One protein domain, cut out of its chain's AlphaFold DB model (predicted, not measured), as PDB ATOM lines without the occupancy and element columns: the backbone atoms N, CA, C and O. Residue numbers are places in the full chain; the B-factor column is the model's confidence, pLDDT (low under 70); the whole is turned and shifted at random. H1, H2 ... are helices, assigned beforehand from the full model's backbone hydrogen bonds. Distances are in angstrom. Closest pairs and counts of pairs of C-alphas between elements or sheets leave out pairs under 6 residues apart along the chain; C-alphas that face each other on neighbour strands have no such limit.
ATOM      1  N   ARG A 424     113.412  93.969 -29.552       92.56
ATOM      2  CA  ARG A 424     112.644  95.197 -29.854       92.56
ATOM      3  C   ARG A 424     111.532  95.394 -28.840       92.56
ATOM      4  O   ARG A 424     111.285  96.504 -28.386       92.56
ATOM      5  N   MET A 425     110.903  94.296 -28.444       91.06
ATOM      6  CA  MET A 425     109.869  94.311 -27.420       91.06
ATOM      7  C   MET A 425     110.473  94.611 -26.050       91.06
ATOM      8  O   MET A 425     109.973  95.486 -25.351       91.06
ATOM      9  N   LYS A 426     111.624  94.010 -25.711       89.88
ATOM     10  CA  LYS A 426     112.394  94.395 -24.513       89.88
ATOM     11  C   LYS A 426     112.743  95.880 -24.500       89.88
ATOM     12  O   LYS A 426     112.622  96.523 -23.459       89.88
ATOM     13  N   LEU A 427     113.170  96.433 -25.638       91.19
ATOM     14  CA  LEU A 427     113.456  97.858 -25.758       91.19
ATOM     15  C   LEU A 427     112.190  98.692 -25.536       91.19
ATOM     16  O   LEU A 427     112.240  99.619 -24.732       91.19
ATOM     17  N   LEU A 428     111.064  98.331 -26.162       90.50
ATOM     18  CA  LEU A 428     109.773  99.001 -25.979       90.50
ATOM     19  C   LEU A 428     109.340  99.028 -24.501       90.50
ATOM     20  O   LEU A 428     108.977 100.080 -23.973       90.50
ATOM     21  N   MET A 429     109.451  97.895 -23.807       88.12
ATOM     22  CA  MET A 429     109.149  97.787 -22.375       88.12
ATOM     23  C   MET A 429     110.079  98.663 -21.527       88.12
ATOM     24  O   MET A 429     109.627  99.387 -20.635       88.12
ATOM     25  N   LYS A 430     111.380  98.655 -21.842       88.06
ATOM     26  CA  LYS A 430     112.391  99.458 -21.146       88.06
ATOM     27  C   LYS A 430     112.139 100.959 -21.308       88.06
ATOM     28  O   LYS A 430     112.212 101.694 -20.324       88.06
ATOM     29  N   VAL A 431     111.827 101.419 -22.523       87.31
ATOM     30  CA  VAL A 431     111.561 102.843 -22.780       87.31
ATOM     31  C   VAL A 431     110.204 103.298 -22.264       87.31
ATOM     32  O   VAL A 431     110.060 104.468 -21.935       87.31
ATOM     33  N   SER A 432     109.220 102.406 -22.134       84.69
ATOM     34  CA  SER A 432     107.983 102.746 -21.429       84.69
ATOM     35  C   SER A 432     108.306 103.126 -19.983       84.69
ATOM     36  O   SER A 432     107.978 104.235 -19.565       84.69
ATOM     37  N   ARG A 433     109.031 102.254 -19.260       79.62
ATOM     38  CA  ARG A 433     109.385 102.444 -17.837       79.62
ATOM     39  C   ARG A 433     110.335 103.611 -17.591       79.62
ATOM     40  O   ARG A 433     110.387 104.164 -16.497       79.62
ATOM     41  N   SER A 434     111.177 103.931 -18.566       85.62
ATOM     42  CA  SER A 434     112.155 105.014 -18.475       85.62
ATOM     43  C   SER A 434     112.174 105.785 -19.792       85.62
ATOM     44  O   SER A 434     113.069 105.565 -20.611       85.62
ATOM     45  N   PRO A 435     111.206 106.702 -19.995       85.00
ATOM     46  CA  PRO A 435     111.014 107.416 -21.262       85.00
ATOM     47  C   PRO A 435     112.262 108.148 -21.751       85.00
ATOM     48  O   PRO A 435     112.540 108.168 -22.946       85.00
ATOM     49  N   ALA A 436     113.082 108.655 -20.824       84.31
ATOM     50  CA  ALA A 436     114.351 109.316 -21.127       84.31
ATOM     51  C   ALA A 436     115.329 108.446 -21.941       84.31
ATOM     52  O   ALA A 436     116.161 108.978 -22.672       84.31
ATOM     53  N   LEU A 437     115.222 107.113 -21.869       87.81
ATOM     54  CA  LEU A 437     116.065 106.203 -22.646       87.81
ATOM     55  C   LEU A 437     115.816 106.287 -24.153       87.81
ATOM     56  O   LEU A 437     116.685 105.853 -24.910       87.81
ATOM     57  N   ILE A 438     114.675 106.826 -24.592       86.69
ATOM     58  CA  ILE A 438     114.400 107.096 -26.011       86.69
ATOM     59  C   ILE A 438     115.393 108.130 -26.547       86.69
ATOM     60  O   ILE A 438     115.900 107.970 -27.652       86.69
ATOM     61  N   GLY A 439     115.721 109.143 -25.737       79.31
ATOM     62  CA  GLY A 439     116.667 110.208 -26.075       79.31
ATOM     63  C   GLY A 439     118.114 109.742 -26.275       79.31
ATOM     64  O   GLY A 439     118.916 110.479 -26.844       79.31
ATOM     65  N   ASN A 440     118.461 108.521 -25.853       86.44
ATOM     66  CA  ASN A 440     119.791 107.961 -26.076       86.44
ATOM     67  C   ASN A 440     119.994 107.655 -27.563       86.44
ATOM     68  O   ASN A 440     119.208 106.919 -28.162       86.44
ATOM     69  N   GLU A 441     121.101 108.128 -28.141       81.56
ATOM     70  CA  GLU A 441     121.364 108.000 -29.582       81.56
ATOM     71  C   GLU A 441     121.291 106.550 -30.091       81.56
ATOM     72  O   GLU A 441     120.749 106.301 -31.169       81.56
ATOM     73  N   ALA A 442     121.780 105.599 -29.288       85.19
ATOM     74  CA  ALA A 442     121.766 104.172 -29.604       85.19
ATOM     75  C   ALA A 442     120.354 103.562 -29.660       85.19
ATOM     76  O   ALA A 442     120.144 102.604 -30.393       85.19
ATOM     77  N   ASN A 443     119.394 104.101 -28.902       88.19
ATOM     78  CA  ASN A 443     118.020 103.593 -28.876       88.19
ATOM     79  C   ASN A 443     117.133 104.301 -29.905       88.19
ATOM     80  O   ASN A 443     116.235 103.686 -30.472       88.19
ATOM     81  N   MET A 444     117.389 105.590 -30.152       86.56
ATOM     82  CA  MET A 444     116.586 106.450 -31.022       86.56
ATOM     83  C   MET A 444     116.450 105.911 -32.461       86.56
ATOM     84  O   MET A 444     115.468 106.188 -33.143       86.56
ATOM     85  N   THR A 445     117.419 105.127 -32.938       87.50
ATOM     86  CA  THR A 445     117.399 104.484 -34.267       87.50
ATOM     87  C   THR A 445     116.291 103.438 -34.431       87.50
ATOM     88  O   THR A 445     115.931 103.117 -35.564       87.50
ATOM     89  N   HIS A 446     115.733 102.931 -33.329       92.44
ATOM     90  CA  HIS A 446     114.685 101.904 -33.300       92.44
ATOM     91  C   HIS A 446     113.260 102.473 -33.219       92.44
ATOM     92  O   HIS A 446     112.294 101.708 -33.114       92.44
ATOM     93  N   PHE A 447     113.134 103.802 -33.278       92.19
ATOM     94  CA  PHE A 447     111.877 104.549 -33.245       92.19
ATOM     95  C   PHE A 447     111.770 105.472 -34.463       92.19
ATOM     96  O   PHE A 447     112.779 105.837 -35.085       92.19
ATOM     97  N   ILE A 448     110.545 105.863 -34.817       88.94
ATOM     98  CA  ILE A 448     110.293 106.671 -36.023       88.94
ATOM     99  C   ILE A 448     110.772 108.126 -35.893       88.94
ATOM    100  O   ILE A 448     110.938 108.807 -36.903       88.94
ATOM    101  N   GLY A 449     110.991 108.596 -34.659       78.81
ATOM    102  CA  GLY A 449     111.267 109.989 -34.319       78.81
ATOM    103  C   GLY A 449     112.396 110.585 -35.126       78.81
ATOM    104  O   GLY A 449     112.126 111.464 -35.927       78.81
ATOM    105  N   ARG A 450     113.622 110.068 -34.982       75.19
ATOM    106  CA  ARG A 450     114.828 110.655 -35.589       75.19
ATOM    107  C   ARG A 450     114.731 110.733 -37.117       75.19
ATOM    108  O   ARG A 450     114.220 109.830 -37.777       75.19
ATOM    109  N   SER A 451     115.349 111.754 -37.688       68.31
ATOM    110  CA  SER A 451     115.503 111.926 -39.131       68.31
ATOM    111  C   SER A 451     116.477 110.916 -39.759       68.31
ATOM    112  O   SER A 451     117.372 110.383 -39.097       68.31
ATOM    113  N   GLY A 452     116.300 110.625 -41.049       71.12
ATOM    114  CA  GLY A 452     117.158 109.721 -41.827       71.12
ATOM    115  C   GLY A 452     116.550 108.340 -42.094       71.12
ATOM    116  O   GLY A 452     115.481 108.014 -41.587       71.12
ATOM    117  N   ARG A 453     117.251 107.536 -42.907       71.62
ATOM    118  CA  ARG A 453     116.779 106.214 -43.353       71.62
ATOM    119  C   ARG A 453     116.542 105.273 -42.176       71.62
ATOM    120  O   ARG A 453     117.353 105.226 -41.244       71.62
ATOM    121  N   ARG A 454     115.458 104.504 -42.236       82.25
ATOM    122  CA  ARG A 454     115.120 103.485 -41.233       82.25
ATOM    123  C   ARG A 454     114.979 102.136 -41.904       82.25
ATOM    124  O   ARG A 454     114.440 102.033 -42.997       82.25
ATOM    125  N   GLN A 455     115.460 101.110 -41.220       82.25
ATOM    126  CA  GLN A 455     115.215  99.734 -41.618       82.25
ATOM    127  C   GLN A 455     113.919  99.283 -40.928       82.25
ATOM    128  O   GLN A 455     113.886  99.289 -39.693       82.25
ATOM    129  N   PRO A 456     112.840  98.955 -41.667       83.75
ATOM    130  CA  PRO A 456     111.549  98.596 -41.074       83.75
ATOM    131  C   PRO A 456     111.647  97.489 -40.019       83.75
ATOM    132  O   PRO A 456     111.007  97.557 -38.973       83.75
ATOM    133  N   ASP A 457     112.484  96.483 -40.262       85.19
ATOM    134  CA  ASP A 457     112.700  95.343 -39.373       85.19
ATOM    135  C   ASP A 457     113.400  95.720 -38.057       85.19
ATOM    136  O   ASP A 457     113.303  94.982 -37.078       85.19
ATOM    137  N   GLN A 458     114.049  96.881 -37.976       89.31
ATOM    138  CA  GLN A 458     114.686  97.368 -36.749       89.31
ATOM    139  C   GLN A 458     113.756  98.208 -35.868       89.31
ATOM    140  O   GLN A 458     114.136  98.540 -34.742       89.31
ATOM    141  N   LEU A 459     112.562  98.557 -36.353       92.81
ATOM    142  CA  LEU A 459     111.631  99.420 -35.633       92.81
ATOM    143  C   LEU A 459     110.789  98.636 -34.619       92.81
ATOM    144  O   LEU A 459     110.223  97.580 -34.925       92.81
ATOM    145  N   CYS A 460     110.628  99.200 -33.418       94.38
ATOM    146  CA  CYS A 460     109.784  98.605 -32.376       94.38
ATOM    147  C   CYS A 460     108.306  98.547 -32.799       94.38
ATOM    148  O   CYS A 460     107.645  97.532 -32.578       94.38
ATOM    149  N   ILE A 461     107.811  99.597 -33.466       94.69
ATOM    150  CA  ILE A 461     106.422  99.703 -33.939       94.69
ATOM    151  C   ILE A 461     106.046  98.584 -34.922       94.69
ATOM    152  O   ILE A 461     104.948  98.040 -34.845       94.69
ATOM    153  N   VAL A 462     106.974  98.165 -35.792       94.38
ATOM    154  CA  VAL A 462     106.744  97.094 -36.777       94.38
ATOM    155  C   VAL A 462     106.604  95.740 -36.085       94.38
ATOM    156  O   VAL A 462     105.705  94.964 -36.410       94.38
ATOM    157  N   LYS A 463     107.450  95.457 -35.087       93.88
ATOM    158  CA  LYS A 463     107.320  94.227 -34.295       93.88
ATOM    159  C   LYS A 463     106.030  94.222 -33.472       93.88
ATOM    160  O   LYS A 463     105.359  93.191 -33.432       93.88
ATOM    161  N   ALA A 464     105.671  95.351 -32.861       94.50
ATOM    162  CA  ALA A 464     104.414  95.494 -32.131       94.50
ATOM    163  C   ALA A 464     103.201  95.254 -33.049       94.50
ATOM    164  O   ALA A 464     102.309  94.500 -32.674       94.50
ATOM    165  N   TYR A 465     103.214  95.794 -34.273       95.62
ATOM    166  CA  TYR A 465     102.164  95.560 -35.271       95.62
ATOM    167  C   TYR A 465     102.060  94.086 -35.694       95.62
ATOM    168  O   TYR A 465     100.963  93.547 -35.826       95.62
ATOM    169  N   ALA A 466     103.190  93.392 -35.858       94.00
ATOM    170  CA  ALA A 466     103.180  91.962 -36.165       94.00
ATOM    171  C   ALA A 466     102.541  91.129 -35.036       94.00
ATOM    172  O   ALA A 466     101.802  90.186 -35.310       94.00
ATOM    173  N   VAL A 467     102.797  91.476 -33.768       93.44
ATOM    174  CA  VAL A 467     102.155  90.823 -32.611       93.44
ATOM    175  C   VAL A 467     100.669  91.182 -32.539       93.44
ATOM    176  O   VAL A 467      99.842  90.292 -32.356       93.44
ATOM    177  N   TYR A 468     100.328  92.456 -32.748       95.12
ATOM    178  CA  TYR A 468      98.954  92.949 -32.841       95.12
ATOM    179  C   TYR A 468      98.130  92.132 -33.844       95.12
ATOM    180  O   TYR A 468      97.096  91.581 -33.478       95.12
ATOM    181  N   ALA A 469      98.628  91.969 -35.075       95.25
ATOM    182  CA  ALA A 469      97.938  91.214 -36.118       95.25
ATOM    183  C   ALA A 469      97.678  89.751 -35.714       95.25
ATOM    184  O   ALA A 469      96.557  89.276 -35.864       95.25
ATOM    185  N   ARG A 470      98.670  89.066 -35.120       94.69
ATOM    186  CA  ARG A 470      98.510  87.675 -34.649       94.69
ATOM    187  C   ARG A 470      97.498  87.543 -33.511       94.69
ATOM    188  O   ARG A 470      96.794  86.545 -33.433       94.69
ATOM    189  N   LEU A 471      97.417  88.529 -32.618       94.88
ATOM    190  CA  LEU A 471      96.425  88.531 -31.538       94.88
ATOM    191  C   LEU A 471      94.999  88.746 -32.065       94.88
ATOM    192  O   LEU A 471      94.057  88.215 -31.480       94.88
ATOM    193  N   LEU A 472      94.835  89.484 -33.167       95.88
ATOM    194  CA  LEU A 472      93.530  89.701 -33.796       95.88
ATOM    195  C   LEU A 472      92.979  88.476 -34.538       95.88
ATOM    196  O   LEU A 472      91.772  88.405 -34.753       95.88
ATOM    197  N   GLU A 473      93.826  87.505 -34.893       95.69
ATOM    198  CA  GLU A 473      93.395  86.217 -35.464       95.69
ATOM    199  C   GLU A 473      92.605  85.367 -34.452       95.69
ATOM    200  O   GLU A 473      91.845  84.477 -34.835       95.69
ATOM    201  N   LEU A 474      92.767  85.645 -33.153       95.81
ATOM    202  CA  LEU A 474      92.035  84.976 -32.084       95.81
ATOM    203  C   LEU A 474      90.625  85.550 -31.922       95.81
ATOM    204  O   LEU A 474      90.321  86.682 -32.304       95.81
ATOM    205  N   HIS A 475      89.749  84.770 -31.296       95.44
ATOM    206  CA  HIS A 475      88.374  85.170 -31.046       95.44
ATOM    207  C   HIS A 475      88.320  86.413 -30.127       95.44
ATOM    208  O   HIS A 475      89.018  86.437 -29.109       95.44
ATOM    209  N   PRO A 476      87.458  87.418 -30.386       92.88
ATOM    210  CA  PRO A 476      87.433  88.668 -29.610       92.88
ATOM    211  C   PRO A 476      87.217  88.485 -28.100       92.88
ATOM    212  O   PRO A 476      87.784  89.212 -27.290       92.88
ATOM    213  N   LYS A 477      86.444  87.462 -27.704       91.50
ATOM    214  CA  LYS A 477      86.195  87.140 -26.284       91.50
ATOM    215  C   LYS A 477      87.423  86.616 -25.528       91.50
ATOM    216  O   LYS A 477      87.350  86.438 -24.329       91.50
ATOM    217  N   THR A 478      88.555  86.360 -26.180       93.50
ATOM    218  CA  THR A 478      89.768  85.871 -25.492       93.50
ATOM    219  C   THR A 478      90.467  86.930 -24.635       93.50
ATOM    220  O   THR A 478      91.378  86.595 -23.887       93.50
ATOM    221  N   GLY A 479      90.104  88.211 -24.777       92.25
ATOM    222  CA  GLY A 479      90.854  89.336 -24.207       92.25
ATOM    223  C   GLY A 479      92.113  89.709 -25.006       92.25
ATOM    224  O   GLY A 479      92.694  90.770 -24.774       92.25
ATOM    225  N   ALA A 480      92.506  88.905 -26.005       93.50
ATOM    226  CA  ALA A 480      93.680  89.149 -26.847       93.50
ATOM    227  C   ALA A 480      93.628  90.502 -27.567       93.50
ATOM    228  O   ALA A 480      94.648  91.171 -27.700       93.50
ATOM    229  N   HIS A 481      92.437  90.919 -28.007       94.75
ATOM    230  CA  HIS A 481      92.233  92.169 -28.747       94.75
ATOM    231  C   HIS A 481      92.470  93.398 -27.862       94.75
ATOM    232  O   HIS A 481      93.080  94.368 -28.309       94.75
ATOM    233  N   ALA A 482      92.068  93.341 -26.588       93.06
ATOM    234  CA  ALA A 482      92.339  94.406 -25.625       93.06
ATOM    235  C   ALA A 482      93.848  94.559 -25.390       93.06
ATOM    236  O   ALA A 482      94.382  95.669 -25.446       93.06
ATOM    237  N   TYR A 483      94.557  93.436 -25.222       93.31
ATOM    238  CA  TYR A 483      96.012  93.455 -25.113       93.31
ATOM    239  C   TYR A 483      96.692  93.946 -26.404       93.31
ATOM    240  O   TYR A 483      97.634  94.737 -26.342       93.31
ATOM    241  N   ALA A 484      96.194  93.535 -27.573       94.12
ATOM    242  CA  ALA A 484      96.704  93.980 -28.867       94.12
ATOM    243  C   ALA A 484      96.631  95.510 -28.982       94.12
ATOM    244  O   ALA A 484      97.647  96.159 -29.244       94.12
ATOM    245  N   ASN A 485      95.460  96.093 -28.710       94.56
ATOM    246  CA  ASN A 485      95.269  97.543 -28.700       94.56
ATOM    247  C   ASN A 485      96.222  98.227 -27.718       94.56
ATOM    248  O   ASN A 485      96.869  99.214 -28.072       94.56
ATOM    249  N   TYR A 486      96.363  97.670 -26.515       93.94
ATOM    250  CA  TYR A 486      97.257  98.206 -25.499       93.94
ATOM    251  C   TYR A 486      98.717  98.250 -25.936       93.94
ATOM    252  O   TYR A 486      99.365  99.302 -25.842       93.94
ATOM    253  N   LEU A 487      99.215  97.132 -26.464       93.25
ATOM    254  CA  LEU A 487     100.562  97.022 -27.005       93.25
ATOM    255  C   LEU A 487     100.773  98.045 -28.125       93.25
ATOM    256  O   LEU A 487     101.788  98.747 -28.149       93.25
ATOM    257  N   MET A 488      99.805  98.147 -29.036       95.12
ATOM    258  CA  MET A 488      99.920  99.028 -30.187       95.12
ATOM    259  C   MET A 488      99.977 100.498 -29.766       95.12
ATOM    260  O   MET A 488     100.869 101.236 -30.185       95.12
ATOM    261  N   LYS A 489      99.090 100.907 -28.858       94.94
ATOM    262  CA  LYS A 489      99.081 102.255 -28.284       94.94
ATOM    263  C   LYS A 489     100.372 102.566 -27.516       94.94
ATOM    264  O   LYS A 489     100.912 103.657 -27.678       94.94
ATOM    265  N   LYS A 490     100.947 101.620 -26.757       93.12
ATOM    266  CA  LYS A 490     102.261 101.811 -26.099       93.12
ATOM    267  C   LYS A 490     103.392 102.025 -27.105       93.12
ATOM    268  O   LYS A 490     104.266 102.859 -26.874       93.12
ATOM    269  N   ALA A 491     103.373 101.306 -28.223       94.19
ATOM    270  CA  ALA A 491     104.365 101.476 -29.279       94.19
ATOM    271  C   ALA A 491     104.227 102.833 -29.995       94.19
ATOM    272  O   ALA A 491     105.233 103.509 -30.205       94.19
ATOM    273  N   LEU A 492     102.998 103.285 -30.264       95.06
ATOM    274  CA  LEU A 492     102.728 104.630 -30.788       95.06
ATOM    275  C   LEU A 492     103.188 105.732 -29.818       95.06
ATOM    276  O   LEU A 492     103.809 106.704 -30.241       95.06
ATOM    277  N   ILE A 493     102.948 105.570 -28.510       93.50
ATOM    278  CA  ILE A 493     103.436 106.498 -27.471       93.50
ATOM    279  C   ILE A 493     104.965 106.612 -27.511       93.50
ATOM    280  O   ILE A 493     105.500 107.716 -27.407       93.50
ATOM    281  N   ALA A 494     105.681 105.495 -27.669       92.44
ATOM    282  CA  ALA A 494     107.138 105.512 -27.778       92.44
ATOM    283  C   ALA A 494     107.607 106.282 -29.025       92.44
ATOM    284  O   ALA A 494     108.525 107.101 -28.935       92.44
ATOM    285  N   ASP A 495     106.933 106.098 -30.161       93.75
ATOM    286  CA  ASP A 495     107.209 106.865 -31.375       93.75
ATOM    287  C   ASP A 495     106.913 108.369 -31.190       93.75
ATOM    288  O   ASP A 495     107.760 109.197 -31.532       93.75
ATOM    289  N   PHE A 496     105.791 108.758 -30.572       92.81
ATOM    290  CA  PHE A 496     105.508 110.169 -30.263       92.81
ATOM    291  C   PHE A 496     106.554 110.790 -29.339       92.81
ATOM    292  O   PHE A 496     107.031 111.896 -29.594       92.81
ATOM    293  N   ARG A 497     106.976 110.065 -28.298       90.31
ATOM    294  CA  ARG A 497     108.063 110.503 -27.412       90.31
ATOM    295  C   ARG A 497     109.378 110.671 -28.173       90.31
ATOM    296  O   ARG A 497     110.125 111.601 -27.883       90.31
ATOM    297  N   SER A 498     109.653 109.823 -29.163       90.62
ATOM    298  CA  SER A 498     110.852 109.956 -29.998       90.62
ATOM    299  C   SER A 498     110.818 111.199 -30.900       90.62
ATOM    300  O   SER A 498     111.829 111.892 -30.998       90.62
ATOM    301  N   ILE A 499     109.659 111.542 -31.482       89.19
ATOM    302  CA  ILE A 499     109.451 112.804 -32.220       89.19
ATOM    303  C   ILE A 499     109.653 113.992 -31.277       89.19
ATOM    304  O   ILE A 499     110.421 114.907 -31.564       89.19
ATOM    305  N   HIS A 500     109.008 113.945 -30.115       87.62
ATOM    306  CA  HIS A 500     109.066 115.004 -29.122       87.62
ATOM    307  C   HIS A 500     110.504 115.288 -28.641       87.62
ATOM    308  O   HIS A 500     110.921 116.448 -28.575       87.62
ATOM    309  N   HIS A 501     111.295 114.238 -28.387       83.94
ATOM    310  CA  HIS A 501     112.713 114.368 -28.041       83.94
ATOM    311  C   HIS A 501     113.550 114.996 -29.162       83.94
ATOM    312  O   HIS A 501     114.409 115.825 -28.867       83.94
ATOM    313  N   GLU A 502     113.303 114.649 -30.431       80.75
ATOM    314  CA  GLU A 502     113.998 115.281 -31.563       80.75
ATOM    315  C   GLU A 502     113.686 116.786 -31.655       80.75
ATOM    316  O   GLU A 502     114.561 117.573 -32.005       80.75
ATOM    317  N   THR A 503     112.473 117.199 -31.272       74.94
ATOM    318  CA  THR A 503     112.064 118.617 -31.254       74.94
ATOM    319  C   THR A 503     112.548 119.412 -30.031       74.94
ATOM    320  O   THR A 503     112.323 120.618 -29.969       74.94
ATOM    321  N   GLY A 504     113.224 118.776 -29.063       68.12
ATOM    322  CA  GLY A 504     113.795 119.446 -27.885       68.12
ATOM    323  C   GLY A 504     112.788 119.842 -26.792       68.12
ATOM    324  O   GLY A 504     113.076 120.741 -26.002       68.12
ATOM    325  N   GLY A 505     111.611 119.210 -26.742       66.94
ATOM    326  CA  GLY A 505     110.551 119.543 -25.785       66.94
ATOM    327  C   GLY A 505     110.682 118.903 -24.387       66.94
ATOM    328  O   GLY A 505     111.584 118.107 -24.113       66.94
ATOM    329  N   ARG A 506     109.759 119.269 -23.478       69.44
ATOM    330  CA  ARG A 506     109.597 118.680 -22.128       69.44
ATOM    331  C   ARG A 506     108.720 117.422 -22.165       69.44
ATOM    332  O   ARG A 506     107.697 117.485 -22.832       69.44
ATOM    333  N   PRO A 507     108.998 116.369 -21.367       75.38
ATOM    334  CA  PRO A 507     108.266 115.098 -21.414       75.38
ATOM    335  C   PRO A 507     106.748 115.249 -21.570       75.38
ATOM    336  O   PRO A 507     106.124 115.962 -20.787       75.38
ATOM    337  N   LEU A 508     106.182 114.553 -22.563       82.88
ATOM    338  CA  LEU A 508     104.742 114.547 -22.828       82.88
ATOM    339  C   LEU A 508     103.974 114.040 -21.607       82.88
ATOM    340  O   LEU A 508     104.289 112.964 -21.081       82.88
ATOM    341  N   ASP A 509     102.961 114.793 -21.185       85.06
ATOM    342  CA  ASP A 509     102.074 114.361 -20.112       85.06
ATOM    343  C   ASP A 509     101.055 113.311 -20.596       85.06
ATOM    344  O   ASP A 509     100.930 113.001 -21.787       85.06
ATOM    345  N   LYS A 510     100.332 112.710 -19.644       87.00
ATOM    346  CA  LYS A 510      99.375 111.633 -19.932       87.00
ATOM    347  C   LYS A 510      98.206 112.093 -20.800       87.00
ATOM    348  O   LYS A 510      97.729 111.305 -21.613       87.00
ATOM    349  N   GLU A 511      97.739 113.324 -20.624       88.69
ATOM    350  CA  GLU A 511      96.571 113.840 -21.334       88.69
ATOM    351  C   GLU A 511      96.913 114.154 -22.790       88.69
ATOM    352  O   GLU A 511      96.176 113.771 -23.695       88.69
ATOM    353  N   GLN A 512      98.082 114.748 -23.027       90.19
ATOM    354  CA  GLN A 512      98.622 114.974 -24.366       90.19
ATOM    355  C   GLN A 512      98.777 113.658 -25.133       90.19
ATOM    356  O   GLN A 512      98.344 113.542 -26.280       90.19
ATOM    357  N   LEU A 513      99.356 112.636 -24.490       91.19
ATOM    358  CA  LEU A 513      99.471 111.301 -25.082       91.19
ATOM    359  C   LEU A 513      98.096 110.701 -25.386       91.19
ATOM    360  O   LEU A 513      97.906 110.136 -26.461       91.19
ATOM    361  N   ARG A 514      97.133 110.850 -24.474       92.12
ATOM    362  CA  ARG A 514      95.760 110.379 -24.673       92.12
ATOM    363  C   ARG A 514      95.099 111.041 -25.877       92.12
ATOM    364  O   ARG A 514      94.539 110.342 -26.717       92.12
ATOM    365  N   GLN A 515      95.217 112.359 -26.008       90.75
ATOM    366  CA  GLN A 515      94.654 113.103 -27.135       90.75
ATOM    367  C   GLN A 515      95.268 112.675 -28.470       90.75
ATOM    368  O   GLN A 515      94.519 112.392 -29.405       90.75
ATOM    369  N   MET A 516      96.600 112.554 -28.534       93.38
ATOM    370  CA  MET A 516      97.316 112.096 -29.732       93.38
ATOM    371  C   MET A 516      96.934 110.673 -30.141       93.38
ATOM    372  O   MET A 516      96.873 110.373 -31.330       93.38
ATOM    373  N   ILE A 517      96.704 109.787 -29.171       94.00
ATOM    374  CA  ILE A 517      96.479 108.366 -29.429       94.00
ATOM    375  C   ILE A 517      95.004 108.067 -29.678       94.00
ATOM    376  O   ILE A 517      94.680 107.550 -30.741       94.00
ATOM    377  N   ASP A 518      94.103 108.378 -28.746       92.69
ATOM    378  CA  ASP A 518      92.720 107.887 -28.813       92.69
ATOM    379  C   ASP A 518      91.928 108.490 -29.979       92.69
ATOM    380  O   ASP A 518      91.187 107.770 -30.642       92.69
ATOM    381  N   HIS A 519      92.134 109.772 -30.305       91.31
ATOM    382  CA  HIS A 519      91.428 110.426 -31.418       91.31
ATOM    383  C   HIS A 519      91.955 110.017 -32.797       91.31
ATOM    384  O   HIS A 519      91.263 110.190 -33.802       91.31
ATOM    385  N   HIS A 520      93.180 109.493 -32.862       94.62
ATOM    386  CA  HIS A 520      93.864 109.211 -34.123       94.62
ATOM    387  C   HIS A 520      94.259 107.741 -34.287       94.62
ATOM    388  O   HIS A 520      94.898 107.406 -35.285       94.62
ATOM    389  N   PHE A 521      93.871 106.860 -33.359       95.06
ATOM    390  CA  PHE A 521      94.328 105.470 -33.314       95.06
ATOM    391  C   PHE A 521      94.090 104.734 -34.636       95.06
ATOM    392  O   PHE A 521      95.043 104.239 -35.232       95.06
ATOM    393  N   ASP A 522      92.859 104.747 -35.152       95.44
ATOM    394  CA  ASP A 522      92.507 104.052 -36.398       95.44
ATOM    395  C   ASP A 522      93.232 104.632 -37.621       95.44
ATOM    396  O   ASP A 522      93.654 103.901 -38.523       95.44
ATOM    397  N   TYR A 523      93.419 105.956 -37.647       95.19
ATOM    398  CA  TYR A 523      94.159 106.631 -38.710       95.19
ATOM    399  C   TYR A 523      95.637 106.221 -38.705       95.19
ATOM    400  O   TYR A 523      96.167 105.823 -39.746       95.19
ATOM    401  N   LEU A 524      96.288 106.272 -37.541       95.25
ATOM    402  CA  LEU A 524      97.693 105.899 -37.371       95.25
ATOM    403  C   LEU A 524      97.907 104.408 -37.641       95.25
ATOM    404  O   LEU A 524      98.854 104.045 -38.341       95.25
ATOM    405  N   LEU A 525      96.995 103.555 -37.174       95.75
ATOM    406  CA  LEU A 525      97.022 102.117 -37.425       95.75
ATOM    407  C   LEU A 525      96.909 101.800 -38.922       95.75
ATOM    408  O   LEU A 525      97.619 100.929 -39.424       95.75
ATOM    409  N   LYS A 526      96.071 102.536 -39.663       95.25
ATOM    410  CA  LYS A 526      95.967 102.401 -41.122       95.25
ATOM    411  C   LYS A 526      97.248 102.825 -41.843       95.25
ATOM    412  O   LYS A 526      97.627 102.187 -42.820       95.25
ATOM    413  N   GLN A 527      97.918 103.888 -41.401       94.00
ATOM    414  CA  GLN A 527      99.209 104.273 -41.988       94.00
ATOM    415  C   GLN A 527     100.290 103.229 -41.682       94.00
ATOM    416  O   GLN A 527     101.064 102.851 -42.563       94.00
ATOM    417  N   LEU A 528     100.301 102.721 -40.450       94.44
ATOM    418  CA  LEU A 528     101.216 101.680 -40.007       94.44
ATOM    419  C   LEU A 528     101.029 100.376 -40.792       94.44
ATOM    420  O   LEU A 528     102.015  99.780 -41.214       94.44
ATOM    421  N   SER A 529      99.789  99.956 -41.054       94.56
ATOM    422  CA  SER A 529      99.520  98.737 -41.825       94.56
ATOM    423  C   SER A 529     100.055  98.820 -43.258       94.56
ATOM    424  O   SER A 529     100.652  97.858 -43.742       94.56
ATOM    425  N   VAL A 530      99.927  99.984 -43.907       92.75
ATOM    426  CA  VAL A 530     100.512 100.248 -45.233       92.75
ATOM    427  C   VAL A 530     102.039 100.173 -45.175       92.75
ATOM    428  O   VAL A 530     102.646  99.488 -45.998       92.75
ATOM    429  N   MET A 531     102.656 100.818 -44.180       92.56
ATOM    430  CA  MET A 531     104.108 100.787 -43.981       92.56
ATOM    431  C   MET A 531     104.624  99.361 -43.735       92.56
ATOM    432  O   MET A 531     105.622  98.961 -44.329       92.56
ATOM    433  N   CYS A 532     103.947  98.576 -42.892       91.94
ATOM    434  CA  CYS A 532     104.324  97.193 -42.600       91.94
ATOM    435  C   CYS A 532     104.139  96.254 -43.801       91.94
ATOM    436  O   CYS A 532     104.885  95.286 -43.915       91.94
ATOM    437  N   ALA A 533     103.177  96.527 -44.689       89.06
ATOM    438  CA  ALA A 533     102.944  95.718 -45.882       89.06
ATOM    439  C   ALA A 533     103.993  95.956 -46.981       89.06
ATOM    440  O   ALA A 533     104.393  95.009 -47.655       89.06
ATOM    441  N   SER A 534     104.434  97.202 -47.185       87.75
ATOM    442  CA  SER A 534     105.382  97.536 -48.256       87.75
ATOM    443  C   SER A 534     106.846  97.527 -47.812       87.75
ATOM    444  O   SER A 534     107.726  97.235 -48.621       87.75
ATOM    445  N   GLY A 535     107.124  97.907 -46.559       82.19
ATOM    446  CA  GLY A 535     108.476  98.131 -46.042       82.19
ATOM    447  C   GLY A 535     109.260  99.226 -46.778       82.19
ATOM    448  O   GLY A 535     110.478  99.311 -46.627       82.19
ATOM    449  N   SER A 536     108.603 100.043 -47.609       87.25
ATOM    450  CA  SER A 536     109.285 101.018 -48.461       87.25
ATOM    451  C   SER A 536     109.694 102.263 -47.669       87.25
ATOM    452  O   SER A 536     108.944 102.746 -46.824       87.25
ATOM    453  N   GLU A 537     110.853 102.851 -47.987       87.00
ATOM    454  CA  GLU A 537     111.287 104.118 -47.371       87.00
ATOM    455  C   GLU A 537     110.233 105.227 -47.565       87.00
ATOM    456  O   GLU A 537     110.010 106.030 -46.668       87.00
ATOM    457  N   SER A 538     109.527 105.237 -48.702       89.56
ATOM    458  CA  SER A 538     108.437 106.188 -48.967       89.56
ATOM    459  C   SER A 538     107.298 106.065 -47.949       89.56
ATOM    460  O   SER A 538     106.828 107.073 -47.424       89.56
ATOM    461  N   ASP A 539     106.876 104.843 -47.620       90.88
ATOM    462  CA  ASP A 539     105.770 104.629 -46.682       90.88
ATOM    463  C   ASP A 539     106.196 104.823 -45.220       90.88
ATOM    464  O   ASP A 539     105.393 105.298 -44.418       90.88
ATOM    465  N   ILE A 540     107.470 104.584 -44.889       90.00
ATOM    466  CA  ILE A 540     108.054 104.988 -43.597       90.00
ATOM    467  C   ILE A 540     107.966 106.509 -43.432       90.00
ATOM    468  O   ILE A 540     107.520 106.994 -42.390       90.00
ATOM    469  N   GLN A 541     108.349 107.277 -44.458       89.81
ATOM    470  CA  GLN A 541     108.264 108.740 -44.405       89.81
ATOM    471  C   GLN A 541     106.812 109.229 -44.324       89.81
ATOM    472  O   GLN A 541     106.538 110.173 -43.585       89.81
ATOM    473  N   LYS A 542     105.861 108.577 -45.010       91.31
ATOM    474  CA  LYS A 542     104.426 108.898 -44.874       91.31
ATOM    475  C   LYS A 542     103.907 108.642 -43.462       91.31
ATOM    476  O   LYS A 542     103.221 109.501 -42.915       91.31
ATOM    477  N   TYR A 543     104.247 107.501 -42.862       93.19
ATOM    478  CA  TYR A 543     103.863 107.194 -41.483       93.19
ATOM    479  C   TYR A 543     104.470 108.204 -40.498       93.19
ATOM    480  O   TYR A 543     103.761 108.742 -39.646       93.19
ATOM    481  N   ARG A 544     105.752 108.559 -40.667       92.00
ATOM    482  CA  ARG A 544     106.402 109.608 -39.867       92.00
ATOM    483  C   ARG A 544     105.708 110.961 -40.014       92.00
ATOM    484  O   ARG A 544     105.453 111.617 -39.009       92.00
ATOM    485  N   ALA A 545     105.374 111.365 -41.239       92.06
ATOM    486  CA  ALA A 545     104.662 112.613 -41.506       92.06
ATOM    487  C   ALA A 545     103.258 112.621 -40.877       92.06
ATOM    488  O   ALA A 545     102.844 113.638 -40.326       92.06
ATOM    489  N   ALA A 546     102.550 111.488 -40.896       93.88
ATOM    490  CA  ALA A 546     101.261 111.335 -40.223       93.88
ATOM    491  C   ALA A 546     101.390 111.526 -38.700       93.88
ATOM    492  O   ALA A 546     100.635 112.302 -38.113       93.88
ATOM    493  N   MET A 547     102.385 110.889 -38.076       93.50
ATOM    494  CA  MET A 547     102.683 111.058 -36.649       93.50
ATOM    495  C   MET A 547     103.063 112.511 -36.314       93.50
ATOM    496  O   MET A 547     102.552 113.075 -35.353       93.50
ATOM    497  N   GLN A 548     103.905 113.157 -37.126       91.94
ATOM    498  CA  GLN A 548     104.266 114.570 -36.948       91.94
ATOM    499  C   GLN A 548     103.059 115.508 -37.094       91.94
ATOM    500  O   GLN A 548     102.932 116.464 -36.332       91.94
ATOM    501  N   GLY A 549     102.152 115.231 -38.036       90.94
ATOM    502  CA  GLY A 549     100.916 115.994 -38.212       90.94
ATOM    503  C   GLY A 549     100.017 115.938 -36.974       90.94
ATOM    504  O   GLY A 549      99.571 116.980 -36.499       90.94
ATOM    505  N   VAL A 550      99.818 114.741 -36.409       92.88
ATOM    506  CA  VAL A 550      99.067 114.555 -35.155       92.88
ATOM    507  C   VAL A 550      99.761 115.252 -33.984       92.88
ATOM    508  O   VAL A 550      99.115 115.959 -33.214       92.88
ATOM    509  N   TYR A 551     101.083 115.106 -33.874       91.62
ATOM    510  CA  TYR A 551     101.871 115.772 -32.841       91.62
ATOM    511  C   TYR A 551     101.695 117.299 -32.884       91.62
ATOM    512  O   TYR A 551     101.401 117.910 -31.860       91.62
ATOM    513  N   ASN A 552     101.802 117.917 -34.063       89.12
ATOM    514  CA  ASN A 552     101.631 119.364 -34.221       89.12
ATOM    515  C   ASN A 552     100.198 119.823 -33.902       89.12
ATOM    516  O   ASN A 552     100.011 120.894 -33.325       89.12
ATOM    517  N   LEU A 553      99.189 119.008 -34.225       88.00
ATOM    518  CA  LEU A 553      97.791 119.308 -33.909       88.00
ATOM    519  C   LEU A 553      97.536 119.422 -32.407       88.00
ATOM    520  O   LEU A 553      96.789 120.300 -31.988       88.00
ATOM    521  N   VAL A 554      98.165 118.564 -31.607       86.06
ATOM    522  CA  VAL A 554      97.976 118.545 -30.149       86.06
ATOM    523  C   VAL A 554      98.932 119.506 -29.440       86.06
ATOM    524  O   VAL A 554      98.547 120.153 -28.473       86.06
ATOM    525  N   MET A 555     100.174 119.628 -29.914       83.12
ATOM    526  CA  MET A 555     101.229 120.351 -29.193       83.12
ATOM    527  C   MET A 555     101.455 121.789 -29.664       83.12
ATOM    528  O   MET A 555     102.040 122.566 -28.918       83.12
ATOM    529  N   VAL A 556     101.057 122.149 -30.889       68.75
ATOM    530  CA  VAL A 556     101.407 123.447 -31.503       68.75
ATOM    531  C   VAL A 556     100.165 124.309 -31.734       68.75
ATOM    532  O   VAL A 556     100.145 125.469 -31.330       68.75
ATOM    533  N   LEU A 557      99.097 123.740 -32.300       60.91
ATOM    534  CA  LEU A 557      97.883 124.494 -32.643       60.91
ATOM    535  C   LEU A 557      97.099 125.076 -31.437       60.91
ATOM    536  O   LEU A 557      96.586 126.190 -31.561       60.91
ATOM    537  N   PRO A 558      97.020 124.425 -30.257       59.03
ATOM    538  CA  PRO A 558      96.394 125.031 -29.078       59.03
ATOM    539  C   PRO A 558      97.200 126.213 -28.516       59.03
ATOM    540  O   PRO A 558      96.614 127.201 -28.080       59.03
ATOM    541  N   LEU A 559      98.535 126.155 -28.598       54.47
ATOM    542  CA  LEU A 559      99.434 127.227 -28.160       54.47
ATOM    543  C   LEU A 559      99.338 128.468 -29.058       54.47
ATOM    544  O   LEU A 559      99.384 129.585 -28.552       54.47
ATOM    545  N   GLU A 560      99.167 128.304 -30.372       49.66
ATOM    546  CA  GLU A 560      98.986 129.437 -31.293       49.66
ATOM    547  C   GLU A 560      97.651 130.168 -31.053       49.66
ATOM    548  O   GLU A 560      97.628 131.399 -31.009       49.66
TER     549      GLU A 560
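AT A GLANCE: This is residues 424 to 560 of the 628 residues of an uncharacterized protein of Aquicella siphonis (UniProt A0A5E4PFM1). What is the main picture? A helical hairpin, H4 and H5, makes the middle; H1 and H2 pack on one side of it, and a second hairpin, H7 and H8, crosses it on the other, with H6 at an edge. What is it made of? The printed part has 137 residues with nine named helices, H1 to H9 in order, and no named strand: all helix, compact, with a radius of gyration of the C-alphas of 14.3 A and spans of 44 by 30 by 28 A.

IN THESE COORDINATES: Where do the helices lie? H1 is residues 424 to 433, from C-alpha 424 at (112.644, 95.197, -29.854), H2 435 to 439, H3 441 to 444, H4 460 to 472 and H5 480 to 502, 33.4 A long. H6 is 510 to 518, H7 521 to 534, H8 537 to 555, 26.4 A long, and H9 557 to 560. Where does H9 end? C-alpha 560 is at (98.986, 129.437, -31.293).

HOW THE PARTS SIT: What touches the hub, H5? H1 touches it at Leu 428 and Ala 491, C-alphas 6.8 A apart, H2 at Ile 438 and Ser 498, 6.1 A, and H6 at Ile 493 and Leu 513, 6.7 A. H4 and H5 form a hairpin, opposite ways at a shallow tilt of 14 degrees, closest at Tyr 468 and Ala 484, 4.7 A. How do H7 and H8 sit? They form a hairpin at 15 degrees, and H7 touches H4, about perpendicular at 78 degrees, at Val 462 and Cys 532, 6.3 A. Are the backbones helical? Every O i to N i+4 pair is within hydrogen-bond range in H1, H4, H5, H6, H7 and H8; H2 has 0 of 1, but 2 of 2 O i to N i+3 pairs; H3 and H9 are too short.

THE WHOLE: How large is it? The C-alphas farthest apart, His 475 and Glu 560, are 45.5 A apart. Is it unbroken? The printed part has no cut; H3 to H4 is a long link. Where is confidence low? Residues 451, 504 to 506 and 556 to 560 are under 70.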